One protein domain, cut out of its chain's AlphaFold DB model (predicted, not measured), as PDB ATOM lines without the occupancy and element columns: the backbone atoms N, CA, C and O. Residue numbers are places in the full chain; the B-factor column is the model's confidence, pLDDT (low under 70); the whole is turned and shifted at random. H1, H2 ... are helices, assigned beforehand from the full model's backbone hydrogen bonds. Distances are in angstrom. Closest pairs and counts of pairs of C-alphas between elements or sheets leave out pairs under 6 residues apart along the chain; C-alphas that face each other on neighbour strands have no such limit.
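What this domain is: This is residues 7 to 135 of the 143 residues of an uncharacterized protein of uncultured Blautia sp (UniProt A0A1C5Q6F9). Two groups of helices are set end to end along the longest axis: in the first, H1, H2 and H4 pack round H3; in the second, two helical hairpins, H5 with H6 and H7 with H8, pack side by side as a small four-helix bundle. H5 lies at the junction, where residues 8 to 12 of H1 reach it. The printed part has 129 residues, with eight named helices, H1 to H8 in chain order, and no named strand; the class is all helix. It is compact, with a radius of gyration of the C-alphas of 14.7 A, and an elongated outline of 44 by 27 by 25 A.

How they stand to each other: H1, residues 7 to 22, touches H3, residues 44 to 56, at a steep tilt of 49 degrees, the same way; the closest C-alphas are those of Val 11 and Pro 45, 4.5 A apart. H2, residues 27 to 40, forms a helical hairpin with H3, at a shallow tilt of 33 degrees, only just short of steep; the C-alphas of Phe 38 and Arg 47 come closest, at 5.5 A. H4, residues 63 to 75, touches H3 at a steep tilt of 48 degrees, opposite ways, with C-alphas 51 and 69 closest at 5.0 A. H5, residues 77 to 86, touches residues 8 to 12 of H1 alone, with C-alphas 8 and 83 closest at 6.7 A. H5 forms a hairpin with H6, residues 90 to 98, at a shallow tilt of 21 degrees; C-alphas 81 and 93 are closest, at 6.2 A. H7, residues 104 to 116, touches H5 at a shallow tilt of 28 degrees, the same way, with C-alphas 85 and 114 closest at 6.0 A. H7 forms a hairpin with H8, residues 120 to 133, at 26 degrees, with C-alphas 114 and 123 closest at 5.1 A. H8 touches H6 with residues 121 to 126 alone; C-alphas 90 and 122 are closest, at 4.6 A. H6 and H7 are apart, as are H2 and H8. Every O i to N i+4 pair is within hydrogen-bond range in H1, H2, H3, H5, H6 and H8; in H4 and H7 8 of 9 are.

Where its parts are: H1 begins at C-alpha 7 (120.388, 149.292, 146.470) and is 22.6 A long. H2 measures 19.9 A, H3 18.3 A, H4 18.6 A, H5 14.2 A, H6 12.1 A and H7 18.5 A. H5 begins at C-alpha 77 (114.505, 161.870, 143.579). H8, 19.8 A long, ends at C-alpha 133 (99.280, 171.429, 149.961).

The domain as a whole: The two C-alphas farthest apart, those of Asn 24 and Gly 135, are 45.5 A apart. The printed part has no cut and no long link. The mean pLDDT of the printed part is 96.2, and no printed residue is under 70.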
ATOM      1  N   PHE A   7     119.867 147.968 146.781       95.31
ATOM      2  CA  PHE A   7     120.388 149.292 146.470       95.31
ATOM      3  C   PHE A   7     120.434 150.198 147.707       95.31
ATOM      4  O   PHE A   7     121.484 150.754 147.995       95.31
ATOM      5  N   GLN A   8     119.338 150.312 148.468       96.12
ATOM      6  CA  GLN A   8     119.310 151.160 149.667       96.12
ATOM      7  C   GLN A   8     120.250 150.647 150.767       96.12
ATOM      8  O   GLN A   8     120.871 151.456 151.449       96.12
ATOM      9  N   LYS A   9     120.431 149.324 150.887       96.12
ATOM     10  CA  LYS A   9     121.432 148.739 151.801       96.12
ATOM     11  C   LYS A   9     122.854 149.144 151.399       96.12
ATOM     12  O   LYS A   9     123.648 149.534 152.244       96.12
ATOM     13  N   ASP A  10     123.163 149.099 150.103       97.56
ATOM     14  CA  ASP A  10     124.471 149.514 149.587       97.56
ATOM     15  C   ASP A  10     124.697 151.035 149.764       97.56
ATOM     16  O   ASP A  10     125.820 151.466 150.026       97.56
ATOM     17  N   VAL A  11     123.639 151.854 149.650       97.50
ATOM     18  CA  VAL A  11     123.687 153.304 149.931       97.50
ATOM     19  C   VAL A  11     123.956 153.555 151.411       97.50
ATOM     20  O   VAL A  11     124.794 154.390 151.727       97.50
ATOM     21  N   GLU A  12     123.283 152.835 152.309       96.44
ATOM     22  CA  GLU A  12     123.469 152.946 153.761       96.44
ATOM     23  C   GLU A  12     124.912 152.627 154.165       96.44
ATOM     24  O   GLU A  12     125.550 153.432 154.836       96.44
ATOM     25  N   VAL A  13     125.474 151.520 153.665       97.38
ATOM     26  CA  VAL A  13     126.883 151.166 153.908       97.38
ATOM     27  C   VAL A  13     127.826 152.268 153.416       97.38
ATOM     28  O   VAL A  13     128.790 152.617 154.099       97.38
ATOM     29  N   ALA A  14     127.555 152.835 152.237       97.25
ATOM     30  CA  ALA A  14     128.346 153.939 151.707       97.25
ATOM     31  C   ALA A  14     128.209 155.215 152.556       97.25
ATOM     32  O   ALA A  14     129.215 155.872 152.804       97.25
ATOM     33  N   ALA A  15     127.000 155.554 153.007       96.75
ATOM     34  CA  ALA A  15     126.739 156.722 153.844       96.75
ATOM     35  C   ALA A  15     127.472 156.621 155.189       96.75
ATOM     36  O   ALA A  15     128.223 157.533 155.529       96.75
ATOM     37  N   SER A  16     127.375 155.481 155.880       96.81
ATOM     38  CA  SER A  16     128.088 155.257 157.144       96.81
ATOM     39  C   SER A  16     129.608 155.333 156.980       96.81
ATOM     40  O   SER A  16     130.299 155.897 157.824       96.81
ATOM     41  N   ALA A  17     130.155 154.819 155.873       96.69
ATOM     42  CA  ALA A  17     131.588 154.932 155.597       96.69
ATOM     43  C   ALA A  17     132.036 156.387 155.358       96.69
ATOM     44  O   ALA A  17     133.165 156.745 155.694       96.69
ATOM     45  N   LEU A  18     131.175 157.226 154.770       96.06
ATOM     46  CA  LEU A  18     131.445 158.654 154.590       96.06
ATOM     47  C   LEU A  18     131.351 159.419 155.916       96.06
ATOM     48  O   LEU A  18     132.175 160.293 156.156       96.06
ATOM     49  N   GLU A  19     130.394 159.074 156.780       94.06
ATOM     50  CA  GLU A  19     130.265 159.646 158.127       94.06
ATOM     51  C   GLU A  19     131.508 159.378 158.977       94.06
ATOM     52  O   GLU A  19     132.127 160.323 159.457       94.06
ATOM     53  N   MET A  20     131.947 158.118 159.066       95.06
ATOM     54  CA  MET A  20     133.172 157.744 159.792       95.06
ATOM     55  C   MET A  20     134.413 158.484 159.282       95.06
ATOM     56  O   MET A  20     135.345 158.771 160.030       95.06
ATOM     57  N   ARG A  21     134.455 158.772 157.979       92.06
ATOM     58  CA  ARG A  21     135.548 159.531 157.383       92.06
ATOM     59  C   ARG A  21     135.509 160.995 157.814       92.06
ATOM     60  O   ARG A  21     136.542 161.523 158.212       92.06
ATOM     61  N   ALA A  22     134.334 161.611 157.757       91.81
ATOM     62  CA  ALA A  22     134.136 163.010 158.106       91.81
ATOM     63  C   ALA A  22     134.436 163.326 159.577       91.81
ATOM     64  O   ALA A  22     134.823 164.443 159.887       91.81
ATOM     65  N   GLU A  23     134.350 162.345 160.481       92.19
ATOM     66  CA  GLU A  23     134.804 162.505 161.874       92.19
ATOM     67  C   GLU A  23     136.286 162.914 161.990       92.19
ATOM     68  O   GLU A  23     136.707 163.414 163.032       92.19
ATOM     69  N   ASN A  24     137.081 162.697 160.936       92.00
ATOM     70  CA  ASN A  24     138.517 162.962 160.903       92.00
ATOM     71  C   ASN A  24     138.914 164.066 159.906       92.00
ATOM     72  O   ASN A  24     140.109 164.271 159.701       92.00
ATOM     73  N   GLU A  25     137.952 164.739 159.272       90.25
ATOM     74  CA  GLU A  25     138.187 165.761 158.242       90.25
ATOM     75  C   GLU A  25     137.522 167.076 158.661       90.25
ATOM     76  O   GLU A  25     136.479 167.076 159.317       90.25
ATOM     77  N   ASP A  26     138.112 168.215 158.292       93.38
ATOM     78  CA  ASP A  26     137.378 169.481 158.380       93.38
ATOM     79  C   ASP A  26     136.355 169.616 157.233       93.38
ATOM     80  O   ASP A  26     136.387 168.878 156.245       93.38
ATOM     81  N   ALA A  27     135.432 170.579 157.339       91.00
ATOM     82  CA  ALA A  27     134.356 170.744 156.360       91.00
ATOM     83  C   ALA A  27     134.855 171.006 154.923       91.00
ATOM     84  O   ALA A  27     134.205 170.600 153.958       91.00
ATOM     85  N   LYS A  28     136.006 171.669 154.748       92.94
ATOM     86  CA  LYS A  28     136.576 171.945 153.418       92.94
ATOM     87  C   LYS A  28     137.239 170.705 152.838       92.94
ATOM     88  O   LYS A  28     137.086 170.435 151.645       92.94
ATOM     89  N   GLU A  29     137.965 169.959 153.663       95.12
ATOM     90  CA  GLU A  29     138.551 168.676 153.275       95.12
ATOM     91  C   GLU A  29     137.457 167.687 152.864       95.12
ATOM     92  O   GLU A  29     137.528 167.096 151.780       95.12
ATOM     93  N   GLU A  30     136.401 167.588 153.671       96.31
ATOM     94  CA  GLU A  30     135.251 166.738 153.391       96.31
ATOM     95  C   GLU A  30     134.590 167.125 152.059       96.31
ATOM     96  O   GLU A  30     134.421 166.274 151.179       96.31
ATOM     97  N   ALA A  31     134.268 168.409 151.866       96.12
ATOM     98  CA  ALA A  31     133.652 168.912 150.639       96.12
ATOM     99  C   ALA A  31     134.481 168.563 149.392       96.12
ATOM    100  O   ALA A  31     133.959 167.981 148.433       96.12
ATOM    101  N   PHE A  32     135.794 168.822 149.439       96.00
ATOM    102  CA  PHE A  32     136.721 168.491 148.357       96.00
ATOM    103  C   PHE A  32     136.716 166.989 148.043       96.00
ATOM    104  O   PHE A  32     136.671 166.563 146.879       96.00
ATOM    105  N   HIS A  33     136.755 166.152 149.077       96.25
ATOM    106  CA  HIS A  33     136.762 164.707 148.922       96.25
ATOM    107  C   HIS A  33     135.445 164.156 148.385       96.25
ATOM    108  O   HIS A  33     135.475 163.272 147.518       96.25
ATOM    109  N   LEU A  34     134.311 164.682 148.847       97.81
ATOM    110  CA  LEU A  34     132.988 164.341 148.341       97.81
ATOM    111  C   LEU A  34     132.873 164.699 146.862       97.81
ATOM    112  O   LEU A  34     132.555 163.821 146.057       97.81
ATOM    113  N   TYR A  35     133.226 165.923 146.466       97.62
ATOM    114  CA  TYR A  35     133.026 166.364 145.085       97.62
ATOM    115  C   TYR A  35     133.929 165.603 144.112       97.62
ATOM    116  O   TYR A  35     133.477 165.067 143.090       97.62
ATOM    117  N   ARG A  36     135.192 165.381 144.499       97.00
ATOM    118  CA  ARG A  36     136.095 164.495 143.754       97.00
ATOM    119  C   ARG A  36     135.534 163.077 143.635       97.00
ATOM    120  O   ARG A  36     135.656 162.439 142.578       97.00
ATOM    121  N   LYS A  37     134.943 162.535 144.705       97.81
ATOM    122  CA  LYS A  37     134.377 161.181 144.694       97.81
ATOM    123  C   LYS A  37     133.131 161.100 143.819       97.81
ATOM    124  O   LYS A  37     132.984 160.121 143.088       97.81
ATOM    125  N   PHE A  38     132.286 162.121 143.852       98.00
ATOM    126  CA  PHE A  38     131.061 162.221 143.071       98.00
ATOM    127  C   PHE A  38     131.331 162.143 141.567       98.00
ATOM    128  O   PHE A  38     130.732 161.311 140.880       98.00
ATOM    129  N   GLY A  39     132.304 162.920 141.081       95.62
ATOM    130  CA  GLY A  39     132.696 162.919 139.669       95.62
ATOM    131  C   GLY A  39     133.428 161.649 139.213       95.62
ATOM    132  O   GLY A  39     133.339 161.271 138.045       95.62
ATOM    133  N   SER A  40     134.132 160.953 140.115       96.31
ATOM    134  CA  SER A  40     134.968 159.791 139.756       96.31
ATOM    135  C   SER A  40     134.305 158.425 139.956       96.31
ATOM    136  O   SER A  40     134.677 157.455 139.289       96.31
ATOM    137  N   THR A  41     133.336 158.300 140.868       96.31
ATOM    138  CA  THR A  41     132.725 157.001 141.182       96.31
ATOM    139  C   THR A  41     131.803 156.514 140.067       96.31
ATOM    140  O   THR A  41     131.000 157.277 139.534       96.31
ATOM    141  N   LYS A  42     131.870 155.217 139.741       94.88
ATOM    142  CA  LYS A  42     130.912 154.530 138.848       94.88
ATOM    143  C   LYS A  42     129.839 153.747 139.612       94.88
ATOM    144  O   LYS A  42     128.912 153.234 138.998       94.88
ATOM    145  N   GLN A  43     129.978 153.628 140.933       96.38
ATOM    146  CA  GLN A  43     129.018 152.921 141.776       96.38
ATOM    147  C   GLN A  43     127.858 153.859 142.108       96.38
ATOM    148  O   GLN A  43     128.061 154.859 142.796       96.38
ATOM    149  N   GLU A  44     126.656 153.540 141.626       96.75
ATOM    150  CA  GLU A  44     125.472 154.376 141.852       96.75
ATOM    151  C   GLU A  44     125.088 154.534 143.333       96.75
ATOM    152  O   GLU A  44     124.815 155.674 143.715       96.75
ATOM    153  N   PRO A  45     125.123 153.487 144.188       97.88
ATOM    154  CA  PRO A  45     124.824 153.647 145.613       97.88
ATOM    155  C   PRO A  45     125.751 154.657 146.297       97.88
ATOM    156  O   PRO A  45     125.304 155.588 146.961       97.88
ATOM    157  N   LEU A  46     127.056 154.535 146.036       98.06
ATOM    158  CA  LEU A  46     128.061 155.458 146.552       98.06
ATOM    159  C   LEU A  46     127.887 156.866 145.982       98.06
ATOM    160  O   LEU A  46     128.019 157.839 146.713       98.06
ATOM    161  N   ARG A  47     127.567 156.997 144.689       98.50
ATOM    162  CA  ARG A  47     127.302 158.308 144.083       98.50
ATOM    163  C   ARG A  47     126.109 158.996 144.743       98.50
ATOM    164  O   ARG A  47     126.171 160.200 144.960       98.50
ATOM    165  N   LEU A  48     125.050 158.250 145.063       98.62
ATOM    166  CA  LEU A  48     123.887 158.780 145.774       98.62
ATOM    167  C   LEU A  48     124.233 159.217 147.198       98.62
ATOM    168  O   LEU A  48     123.891 160.338 147.560       98.62
ATOM    169  N   ALA A  49     124.939 158.380 147.961       98.38
ATOM    170  CA  ALA A  49     125.370 158.716 149.318       98.38
ATOM    171  C   ALA A  49     126.242 159.985 149.340       98.38
ATOM    172  O   ALA A  49     125.985 160.904 150.111       98.38
ATOM    173  N   VAL A  50     127.217 160.073 148.427       98.31
ATOM    174  CA  VAL A  50     128.070 161.259 148.276       98.31
ATOM    175  C   VAL A  50     127.252 162.491 147.889       98.31
ATOM    176  O   VAL A  50     127.467 163.553 148.458       98.31
ATOM    177  N   ALA A  51     126.312 162.365 146.947       98.50
ATOM    178  CA  ALA A  51     125.500 163.495 146.508       98.50
ATOM    179  C   ALA A  51     124.572 164.018 147.608       98.50
ATOM    180  O   ALA A  51     124.457 165.227 147.764       98.50
ATOM    181  N   LEU A  52     123.932 163.129 148.376       98.38
ATOM    182  CA  LEU A  52     123.111 163.522 149.524       98.38
ATOM    183  C   LEU A  52     123.958 164.245 150.571       98.38
ATOM    184  O   LEU A  52     123.608 165.351 150.977       98.38
ATOM    185  N   ARG A  53     125.100 163.662 150.954       97.50
ATOM    186  CA  ARG A  53     125.995 164.256 151.950       97.50
ATOM    187  C   ARG A  53     126.530 165.614 151.494       97.50
ATOM    188  O   ARG A  53     126.401 166.585 152.223       97.50
ATOM    189  N   GLY A  54     127.042 165.701 150.266       97.44
ATOM    190  CA  GLY A  54     127.592 166.938 149.710       97.44
ATOM    191  C   GLY A  54     126.544 168.027 149.470       97.44
ATOM    192  O   GLY A  54     126.823 169.200 149.682       97.44
ATOM    193  N   TYR A  55     125.318 167.672 149.074       98.06
ATOM    194  CA  TYR A  55     124.250 168.657 148.888       98.06
ATOM    195  C   TYR A  55     123.843 169.331 150.206       98.06
ATOM    196  O   TYR A  55     123.605 170.539 150.230       98.06
ATOM    197  N   PHE A  56     123.776 168.549 151.287       97.19
ATOM    198  CA  PHE A  56     123.362 169.015 152.611       97.19
ATOM    199  C   PHE A  56     124.518 169.445 153.520       97.19
ATOM    200  O   PHE A  56     124.258 169.842 154.653       97.19
ATOM    201  N   LEU A  57     125.766 169.400 153.045       95.50
ATOM    202  CA  LEU A  57     126.899 169.931 153.793       95.50
ATOM    203  C   LEU A  57     126.778 171.461 153.880       95.50
ATOM    204  O   LEU A  57     126.616 172.144 152.860       95.50
ATOM    205  N   GLU A  58     126.806 171.989 155.104       89.69
ATOM    206  CA  GLU A  58     126.554 173.411 155.378       89.69
ATOM    207  C   GLU A  58     127.699 174.300 154.884       89.69
ATOM    208  O   GLU A  58     127.459 175.338 154.262       89.69
ATOM    209  N   GLU A  59     128.937 173.846 155.088       91.12
ATOM    210  CA  GLU A  59     130.166 174.574 154.774       91.12
ATOM    211  C   GLU A  59     131.059 173.805 153.791       91.12
ATOM    212  O   GLU A  59     130.904 172.606 153.574       91.12
ATOM    213  N   GLY A  60     132.010 174.508 153.176       91.62
ATOM    214  CA  GLY A  60     133.046 173.915 152.324       91.62
ATOM    215  C   GLY A  60     132.631 173.604 150.884       91.62
ATOM    216  O   GLY A  60     133.508 173.539 150.029       91.62
ATOM    217  N   VAL A  61     131.333 173.458 150.599       94.00
ATOM    218  CA  VAL A  61     130.815 173.184 149.246       94.00
ATOM    219  C   VAL A  61     130.517 174.482 148.505       94.00
ATOM    220  O   VAL A  61     129.724 175.304 148.968       94.00
ATOM    221  N   GLU A  62     131.110 174.639 147.325       94.81
ATOM    222  CA  GLU A  62     130.850 175.782 146.447       94.81
ATOM    223  C   GLU A  62     129.441 175.703 145.827       94.81
ATOM    224  O   GLU A  62     128.878 174.623 145.625       94.81
ATOM    225  N   GLU A  63     128.855 176.845 145.452       94.75
ATOM    226  CA  GLU A  63     127.486 176.883 144.906       94.75
ATOM    227  C   GLU A  63     127.334 176.031 143.631       94.75
ATOM    228  O   GLU A  63     126.337 175.326 143.463       94.75
ATOM    229  N   ALA A  64     128.352 176.030 142.764       96.06
ATOM    230  CA  ALA A  64     128.377 175.209 141.555       96.06
ATOM    231  C   ALA A  64     128.400 173.701 141.869       96.06
ATOM    232  O   ALA A  64     127.684 172.923 141.241       96.06
ATOM    233  N   GLU A  65     129.164 173.289 142.883       97.06
ATOM    234  CA  GLU A  65     129.232 171.892 143.325       97.06
ATOM    235  C   GLU A  65     127.894 171.450 143.930       97.06
ATOM    236  O   GLU A  65     127.380 170.369 143.621       97.06
ATOM    237  N   ARG A  66     127.270 172.321 144.735       97.19
ATOM    238  CA  ARG A  66     125.932 172.085 145.288       97.19
ATOM    239  C   ARG A  66     124.879 171.961 144.185       97.19
ATOM    240  O   ARG A  66     124.007 171.092 144.270       97.19
ATOM    241  N   ALA A  67     124.975 172.775 143.135       97.31
ATOM    242  CA  ALA A  67     124.100 172.682 141.970       97.31
ATOM    243  C   ALA A  67     124.269 171.347 141.222       97.31
ATOM    244  O   ALA A  67     123.267 170.735 140.842       97.31
ATOM    245  N   ASP A  68     125.498 170.847 141.077       98.12
ATOM    246  CA  ASP A  68     125.768 169.546 140.455       98.12
ATOM    247  C   ASP A  68     125.165 168.383 141.252       98.12
ATOM    248  O   ASP A  68     124.505 167.504 140.676       98.12
ATOM    249  N   TYR A  69     125.328 168.390 142.580       98.31
ATOM    250  CA  TYR A  69     124.669 167.413 143.446       98.31
ATOM    251  C   TYR A  69     123.151 167.487 143.298       98.31
ATOM    252  O   TYR A  69     122.504 166.462 143.076       98.31
ATOM    253  N   GLY A  70     122.581 168.694 143.354       98.06
ATOM    254  CA  GLY A  70     121.143 168.899 143.226       98.06
ATOM    255  C   GLY A  70     120.590 168.417 141.883       98.06
ATOM    256  O   GLY A  70     119.580 167.714 141.840       98.06
ATOM    257  N   ALA A  71     121.288 168.694 140.780       98.25
ATOM    258  CA  ALA A  71     120.904 168.227 139.449       98.25
ATOM    259  C   ALA A  71     120.895 166.692 139.347       98.25
ATOM    260  O   ALA A  71     120.035 166.111 138.674       98.25
ATOM    261  N   TYR A  72     121.832 166.020 140.018       98.44
ATOM    262  CA  TYR A  72     121.852 164.562 140.105       98.44
ATOM    263  C   TYR A  72     120.734 164.015 141.001       98.44
ATOM    264  O   TYR A  72     120.001 163.118 140.574       98.44
ATOM    265  N   LEU A  73     120.564 164.570 142.204       98.44
ATOM    266  CA  LEU A  73     119.536 164.145 143.157       98.44
ATOM    267  C   LEU A  73     118.131 164.325 142.586       98.44
ATOM    268  O   LEU A  73     117.323 163.408 142.685       98.44
ATOM    269  N   LYS A  74     117.857 165.430 141.885       97.94
ATOM    270  CA  LYS A  74     116.570 165.662 141.212       97.94
ATOM    271  C   LYS A  74     116.239 164.565 140.193       97.94
ATOM    272  O   LYS A  74     115.112 164.080 140.145       97.94
ATOM    273  N   LYS A  75     117.223 164.098 139.413       97.38
ATOM    274  CA  LYS A  75     117.046 162.963 138.475       97.38
ATOM    275  C   LYS A  75     116.832 161.625 139.192       97.38
ATOM    276  O   LYS A  75     116.339 160.670 138.593       97.38
ATOM    277  N   ARG A  76     117.238 161.536 140.456       97.06
ATOM    278  CA  ARG A  76     117.198 160.346 141.313       97.06
ATOM    279  C   ARG A  76     116.343 160.608 142.562       97.06
ATOM    280  O   ARG A  76     116.654 160.101 143.636       97.06
ATOM    281  N   ILE A  77     115.252 161.365 142.420       97.69
ATOM    282  CA  ILE A  77     114.505 161.870 143.579       97.69
ATOM    283  C   ILE A  77     113.908 160.758 144.441       97.69
ATOM    284  O   ILE A  77     113.965 160.833 145.660       97.69
ATOM    285  N   ARG A  78     113.405 159.682 143.823       96.50
ATOM    286  CA  ARG A  78     112.844 158.538 144.557       96.50
ATOM    287  C   ARG A  78     113.866 157.869 145.477       96.50
ATOM    288  O   ARG A  78     113.632 157.881 146.678       96.50
ATOM    289  N   PRO A  79     115.010 157.355 144.983       97.25
ATOM    290  CA  PRO A  79     115.991 156.746 145.872       97.25
ATOM    291  C   PRO A  79     116.613 157.747 146.857       97.25
ATOM    292  O   PRO A  79     116.990 157.336 147.951       97.25
ATOM    293  N   ALA A  80     116.697 159.038 146.506       98.19
ATOM    294  CA  ALA A  80     117.144 160.084 147.423       98.19
ATOM    295  C   ALA A  80     116.178 160.255 148.608       98.19
ATOM    296  O   ALA A  80     116.598 160.157 149.757       98.19
ATOM    297  N   VAL A  81     114.882 160.446 148.344       98.12
ATOM    298  CA  VAL A  81     113.869 160.612 149.396       98.12
ATOM    299  C   VAL A  81     113.665 159.318 150.181       98.12
ATOM    300  O   VAL A  81     113.571 159.373 151.398       98.12
ATOM    301  N   GLU A  82     113.675 158.150 149.535       97.56
ATOM    302  CA  GLU A  82     113.669 156.856 150.233       97.56
ATOM    303  C   GLU A  82     114.799 156.761 151.259       97.56
ATOM    304  O   GLU A  82     114.564 156.341 152.391       97.56
ATOM    305  N   ARG A  83     116.017 157.177 150.884       97.62
ATOM    306  CA  ARG A  83     117.153 157.159 151.802       97.62
ATOM    307  C   ARG A  83     116.927 158.091 152.993       97.62
ATOM    308  O   ARG A  83     117.145 157.673 154.124       97.62
ATOM    309  N   LEU A  84     116.430 159.300 152.745       98.25
ATOM    310  CA  LEU A  84     116.120 160.264 153.804       98.25
ATOM    311  C   LEU A  84     114.973 159.795 154.716       98.25
ATOM    312  O   LEU A  84     115.014 160.025 155.919       98.25
ATOM    313  N   ILE A  85     113.980 159.072 154.185       98.06
ATOM    314  CA  ILE A  85     112.933 158.437 155.001       98.06
ATOM    315  C   ILE A  85     113.558 157.392 155.926       98.06
ATOM    316  O   ILE A  85     113.187 157.308 157.092       98.06
ATOM    317  N   LEU A  86     114.512 156.594 155.439       96.69
ATOM    318  CA  LEU A  86     115.199 155.599 156.266       96.69
ATOM    319  C   LEU A  86     116.041 156.216 157.385       96.69
ATOM    320  O   LEU A  86     116.164 155.597 158.442       96.69
ATOM    321  N   GLU A  87     116.571 157.415 157.156       96.56
ATOM    322  CA  GLU A  87     117.234 158.254 158.164       96.56
ATOM    323  C   GLU A  87     116.239 158.936 159.117       96.56
ATOM    324  O   GLU A  87     116.653 159.505 160.120       96.56
ATOM    325  N   ASP A  88     114.935 158.844 158.835       97.62
ATOM    326  CA  ASP A  88     113.853 159.579 159.505       97.62
ATOM    327  C   ASP A  88     114.056 161.112 159.470       97.62
ATOM    328  O   ASP A  88     113.567 161.847 160.325       97.62
ATOM    329  N   ASP A  89     114.768 161.606 158.449       97.44
ATOM    330  CA  ASP A  89     115.187 163.004 158.314       97.44
ATOM    331  C   ASP A  89     114.175 163.803 157.482       97.44
ATOM    332  O   ASP A  89     114.333 164.043 156.279       97.44
ATOM    333  N   TRP A  90     113.084 164.202 158.136       95.62
ATOM    334  CA  TRP A  90     112.058 165.041 157.518       95.62
ATOM    335  C   TRP A  90     112.602 166.387 157.030       95.62
ATOM    336  O   TRP A  90     112.170 166.861 155.983       95.62
ATOM    337  N   GLU A  91     113.536 167.010 157.748       96.88
ATOM    338  CA  GLU A  91     114.021 168.352 157.406       96.88
ATOM    339  C   GLU A  91     114.664 168.371 156.018       96.88
ATOM    340  O   GLU A  91     114.357 169.234 155.189       96.88
ATOM    341  N   LYS A  92     115.498 167.371 155.716       98.06
ATOM    342  CA  LYS A  92     116.078 167.217 154.379       98.06
ATOM    343  C   LYS A  92     115.018 166.895 153.328       98.06
ATOM    344  O   LYS A  92     115.077 167.455 152.234       98.06
ATOM    345  N   ILE A  93     114.032 166.047 153.638       98.31
ATOM    346  CA  ILE A  93     112.921 165.739 152.714       98.31
ATOM    347  C   ILE A  93     112.121 167.007 152.385       98.31
ATOM    348  O   ILE A  93     111.816 167.251 151.217       98.31
ATOM    349  N   GLY A  94     111.827 167.826 153.397       97.25
ATOM    350  CA  GLY A  94     111.141 169.108 153.268       97.25
ATOM    351  C   GLY A  94     111.880 170.048 152.322       97.25
ATOM    352  O   GLY A  94     111.279 170.532 151.367       97.25
ATOM    353  N   LYS A  95     113.202 170.198 152.483       97.50
ATOM    354  CA  LYS A  95     114.043 170.982 151.558       97.50
ATOM    355  C   LYS A  95     113.949 170.481 150.112       97.50
ATOM    356  O   LYS A  95     113.878 171.278 149.179       97.50
ATOM    357  N   LEU A  96     113.919 169.161 149.892       97.81
ATOM    358  CA  LEU A  96     113.759 168.609 148.539       97.81
ATOM    359  C   LEU A  96     112.379 168.923 147.941       97.81
ATOM    360  O   LEU A  96     112.271 169.147 146.733       97.81
ATOM    361  N   TYR A  97     111.336 168.954 148.772       97.19
ATOM    362  CA  TYR A  97     110.000 169.367 148.348       97.19
ATOM    363  C   TYR A  97     109.925 170.869 148.045       97.19
ATOM    364  O   TYR A  97     109.357 171.248 147.025       97.19
ATOM    365  N   GLU A  98     110.509 171.719 148.893       96.31
ATOM    366  CA  GLU A  98     110.559 173.179 148.705       96.31
ATOM    367  C   GLU A  98     111.231 173.568 147.387       96.31
ATOM    368  O   GLU A  98     110.816 174.525 146.739       96.31
ATOM    369  N   ASN A  99     112.207 172.775 146.942       95.75
ATOM    370  CA  ASN A  99     112.840 172.927 145.634       95.75
ATOM    371  C   ASN A  99     111.992 172.409 144.452       95.75
ATOM    372  O   ASN A  99     112.480 172.367 143.318       95.75
ATOM    373  N   GLU A 100     110.760 171.959 144.700       96.44
ATOM    374  CA  GLU A 100     109.822 171.394 143.723       96.44
ATOM    375  C   GLU A 100     110.378 170.153 142.995       96.44
ATOM    376  O   GLU A 100     110.176 169.957 141.792       96.44
ATOM    377  N   TRP A 101     111.143 169.301 143.693       97.38
ATOM    378  CA  TRP A 101     111.735 168.107 143.067       97.38
ATOM    379  C   TRP A 101     110.779 166.918 142.981       97.38
ATOM    380  O   TRP A 101     111.028 166.003 142.196       97.38
ATOM    381  N   PHE A 102     109.692 166.926 143.750       97.50
ATOM    382  CA  PHE A 102     108.635 165.920 143.697       97.50
ATOM    383  C   PHE A 102     107.276 166.523 144.077       97.50
ATOM    384  O   PHE A 102     107.228 167.574 144.715       97.50
ATOM    385  N   GLY A 103     106.176 165.874 143.676       95.25
ATOM    386  CA  GLY A 103     104.810 166.372 143.899       95.25
ATOM    387  C   GLY A 103     103.890 165.363 144.588       95.25
ATOM    388  O   GLY A 103     104.350 164.407 145.210       95.25
ATOM    389  N   GLU A 104     102.572 165.561 144.452       94.88
ATOM    390  CA  GLU A 104     101.528 164.736 145.096       94.88
ATOM    391  C   GLU A 104     101.716 163.234 144.819       94.88
ATOM    392  O   GLU A 104     101.603 162.417 145.729       94.88
ATOM    393  N   GLN A 105     102.040 162.853 143.578       93.19
ATOM    394  CA  GLN A 105     102.159 161.440 143.201       93.19
ATOM    395  C   GLN A 105     103.290 160.730 143.950       93.19
ATOM    396  O   GLN A 105     103.083 159.651 144.504       93.19
ATOM    397  N   GLU A 106     104.482 161.324 143.983       95.81
ATOM    398  CA  GLU A 106     105.611 160.810 144.757       95.81
ATOM    399  C   GLU A 106     105.337 160.866 146.261       95.81
ATOM    400  O   GLU A 106     105.636 159.904 146.965       95.81
ATOM    401  N   LEU A 107     104.720 161.949 146.743       96.62
ATOM    402  CA  LEU A 107     104.364 162.125 148.150       96.62
ATOM    403  C   LEU A 107     103.499 160.967 148.673       96.62
ATOM    404  O   LEU A 107     103.767 160.444 149.751       96.62
ATOM    405  N   GLU A 108     102.505 160.513 147.904       95.75
ATOM    406  CA  GLU A 108     101.669 159.359 148.278       95.75
ATOM    407  C   GLU A 108     102.465 158.051 148.386       95.75
ATOM    408  O   GLU A 108     102.150 157.192 149.213       95.75
ATOM    409  N   VAL A 109     103.495 157.879 147.554       95.75
ATOM    410  CA  VAL A 109     104.393 156.718 147.636       95.75
ATOM    411  C   VAL A 109     105.258 156.826 148.890       95.75
ATOM    412  O   VAL A 109     105.351 155.869 149.653       95.75
ATOM    413  N   PHE A 110     105.842 157.996 149.138       97.12
ATOM    414  CA  PHE A 110     106.704 158.251 150.289       97.12
ATOM    415  C   PHE A 110     105.972 158.116 151.624       97.12
ATOM    416  O   PHE A 110     106.530 157.550 152.559       97.12
ATOM    417  N   LEU A 111     104.708 158.540 151.702       97.19
ATOM    418  CA  LEU A 111     103.858 158.334 152.877       97.19
ATOM    419  C   LEU A 111     103.713 156.852 153.231       97.19
ATOM    420  O   LEU A 111     103.913 156.475 154.384       97.19
ATOM    421  N   LYS A 112     103.425 156.006 152.234       95.88
ATOM    422  CA  LYS A 112     103.322 154.552 152.437       95.88
ATOM    423  C   LYS A 112     104.648 153.962 152.899       95.88
ATOM    424  O   LYS A 112     104.660 153.153 153.816       95.88
ATOM    425  N   LEU A 113     105.762 154.384 152.300       95.88
ATOM    426  CA  LEU A 113     107.088 153.899 152.690       95.88
ATOM    427  C   LEU A 113     107.457 154.314 154.117       95.88
ATOM    428  O   LEU A 113     107.938 153.483 154.882       95.88
ATOM    429  N   ALA A 114     107.195 155.564 154.504       96.94
ATOM    430  CA  ALA A 114     107.450 156.042 155.860       96.94
ATOM    431  C   ALA A 114     106.604 155.290 156.904       96.94
ATOM    432  O   ALA A 114     107.111 154.933 157.969       96.94
ATOM    433  N   GLU A 115     105.343 154.982 156.584       96.06
ATOM    434  CA  GLU A 115     104.474 154.140 157.411       96.06
ATOM    435  C   GLU A 115     104.994 152.695 157.506       96.06
ATOM    436  O   GLU A 115     105.207 152.179 158.607       96.06
ATOM    437  N   GLU A 116     105.260 152.049 156.367       95.12
ATOM    438  CA  GLU A 116     105.739 150.663 156.295       95.12
ATOM    439  C   GLU A 116     107.076 150.463 157.019       95.12
ATOM    440  O   GLU A 116     107.268 149.458 157.712       95.12
ATOM    441  N   TRP A 117     107.999 151.416 156.871       95.00
ATOM    442  CA  TRP A 117     109.325 151.388 157.492       95.00
ATOM    443  C   TRP A 117     109.344 151.955 158.911       95.00
ATOM    444  O   TRP A 117     110.404 151.962 159.536       95.00
ATOM    445  N   ARG A 118     108.186 152.381 159.440       95.31
ATOM    446  CA  ARG A 118     108.021 152.916 160.800       95.31
ATOM    447  C   ARG A 118     108.960 154.090 161.083       95.31
ATOM    448  O   ARG A 118     109.711 154.071 162.055       95.31
ATOM    449  N   ARG A 119     108.907 155.096 160.212       97.56
ATOM    450  CA  ARG A 119     109.706 156.328 160.257       97.56
ATOM    451  C   ARG A 119     108.801 157.487 160.681       97.56
ATOM    452  O   ARG A 119     108.167 158.106 159.822       97.56
ATOM    453  N   PRO A 120     108.576 157.676 161.999       96.75
ATOM    454  CA  PRO A 120     107.525 158.551 162.501       96.75
ATOM    455  C   PRO A 120     107.771 160.029 162.195       96.75
ATOM    456  O   PRO A 120     106.798 160.724 161.914       96.75
ATOM    457  N   ALA A 121     109.015 160.521 162.221       96.88
ATOM    458  CA  ALA A 121     109.284 161.928 161.925       96.88
ATOM    459  C   ALA A 121     109.030 162.228 160.441       96.88
ATOM    460  O   ALA A 121     108.281 163.155 160.119       96.88
ATOM    461  N   ALA A 122     109.548 161.382 159.546       97.62
ATOM    462  CA  ALA A 122     109.288 161.466 158.114       97.62
ATOM    463  C   ALA A 122     107.788 161.332 157.801       97.62
ATOM    464  O   ALA A 122     107.240 162.144 157.056       97.62
ATOM    465  N   LEU A 123     107.095 160.357 158.403       97.88
ATOM    466  CA  LEU A 123     105.657 160.155 158.206       97.88
ATOM    467  C   LEU A 123     104.847 161.376 158.654       97.88
ATOM    468  O   LEU A 123     104.003 161.865 157.903       97.88
ATOM    469  N   MET A 124     105.104 161.882 159.863       97.44
ATOM    470  CA  MET A 124     104.396 163.043 160.402       97.44
ATOM    471  C   MET A 124     104.630 164.288 159.549       97.44
ATOM    472  O   MET A 124     103.670 165.004 159.258       97.44
ATOM    473  N   GLY A 125     105.867 164.530 159.117       97.00
ATOM    474  CA  GLY A 125     106.200 165.646 158.241       97.00
ATOM    475  C   GLY A 125     105.502 165.561 156.881       97.00
ATOM    476  O   GLY A 125     104.813 166.498 156.472       97.00
ATOM    477  N   LEU A 126     105.560 164.396 156.228       96.94
ATOM    478  CA  LEU A 126     104.880 164.150 154.952       96.94
ATOM    479  C   LEU A 126     103.349 164.281 155.072       96.94
ATOM    480  O   LEU A 126     102.698 164.774 154.148       96.94
ATOM    481  N   LEU A 127     102.752 163.877 156.201       97.00
ATOM    482  CA  LEU A 127     101.313 164.037 156.453       97.00
ATOM    483  C   LEU A 127     100.914 165.507 156.605       97.00
ATOM    484  O   LEU A 127      99.889 165.913 156.050       97.00
ATOM    485  N   HIS A 128     101.708 166.301 157.329       96.12
ATOM    486  CA  HIS A 128     101.491 167.747 157.435       96.12
ATOM    487  C   HIS A 128     101.580 168.403 156.062       96.12
ATOM    488  O   HIS A 128     100.663 169.120 155.666       96.12
ATOM    489  N   LEU A 129     102.611 168.057 155.292       95.38
ATOM    490  CA  LEU A 129     102.780 168.554 153.936       95.38
ATOM    491  C   LEU A 129     101.576 168.225 153.044       95.38
ATOM    492  O   LEU A 129     101.043 169.100 152.360       95.38
ATOM    493  N   LYS A 130     101.104 166.973 153.081       95.06
ATOM    494  CA  LYS A 130      99.916 166.550 152.329       95.06
ATOM    495  C   LYS A 130      98.685 167.354 152.728       95.06
ATOM    496  O   LYS A 130      97.976 167.854 151.856       95.06
ATOM    497  N   LYS A 131      98.451 167.508 154.034       94.19
ATOM    498  CA  LYS A 131      97.330 168.282 154.575       94.19
ATOM    499  C   LYS A 131      97.341 169.723 154.068       94.19
ATOM    500  O   LYS A 131      96.295 170.220 153.666       94.19
ATOM    501  N   GLU A 132      98.500 170.372 154.093       93.50
ATOM    502  CA  GLU A 132      98.645 171.787 153.741       93.50
ATOM    503  C   GLU A 132      98.560 172.054 152.237       93.50
ATOM    504  O   GLU A 132      98.007 173.076 151.833       93.50
ATOM    505  N   LYS A 133      99.116 171.169 151.402       92.62
ATOM    506  CA  LYS A 133      99.280 171.429 149.961       92.62
ATOM    507  C   LYS A 133      98.221 170.773 149.081       92.62
ATOM    508  O   LYS A 133      97.871 171.337 148.050       92.62
ATOM    509  N   TYR A 134      97.712 169.608 149.478       90.25
ATOM    510  CA  TYR A 134      96.835 168.783 148.634       90.25
ATOM    511  C   TYR A 134      95.515 168.401 149.318       90.25
ATOM    512  O   TYR A 134      94.552 168.022 148.649       90.25
ATOM    513  N   GLY A 135      95.451 168.518 150.647       86.31
ATOM    514  CA  GLY A 135      94.339 168.033 151.453       86.31
ATOM    515  C   GLY A 135      94.282 166.502 151.520       86.31
ATOM    516  O   GLY A 135      95.057 165.776 150.894       86.31
TER     517      GLY A 135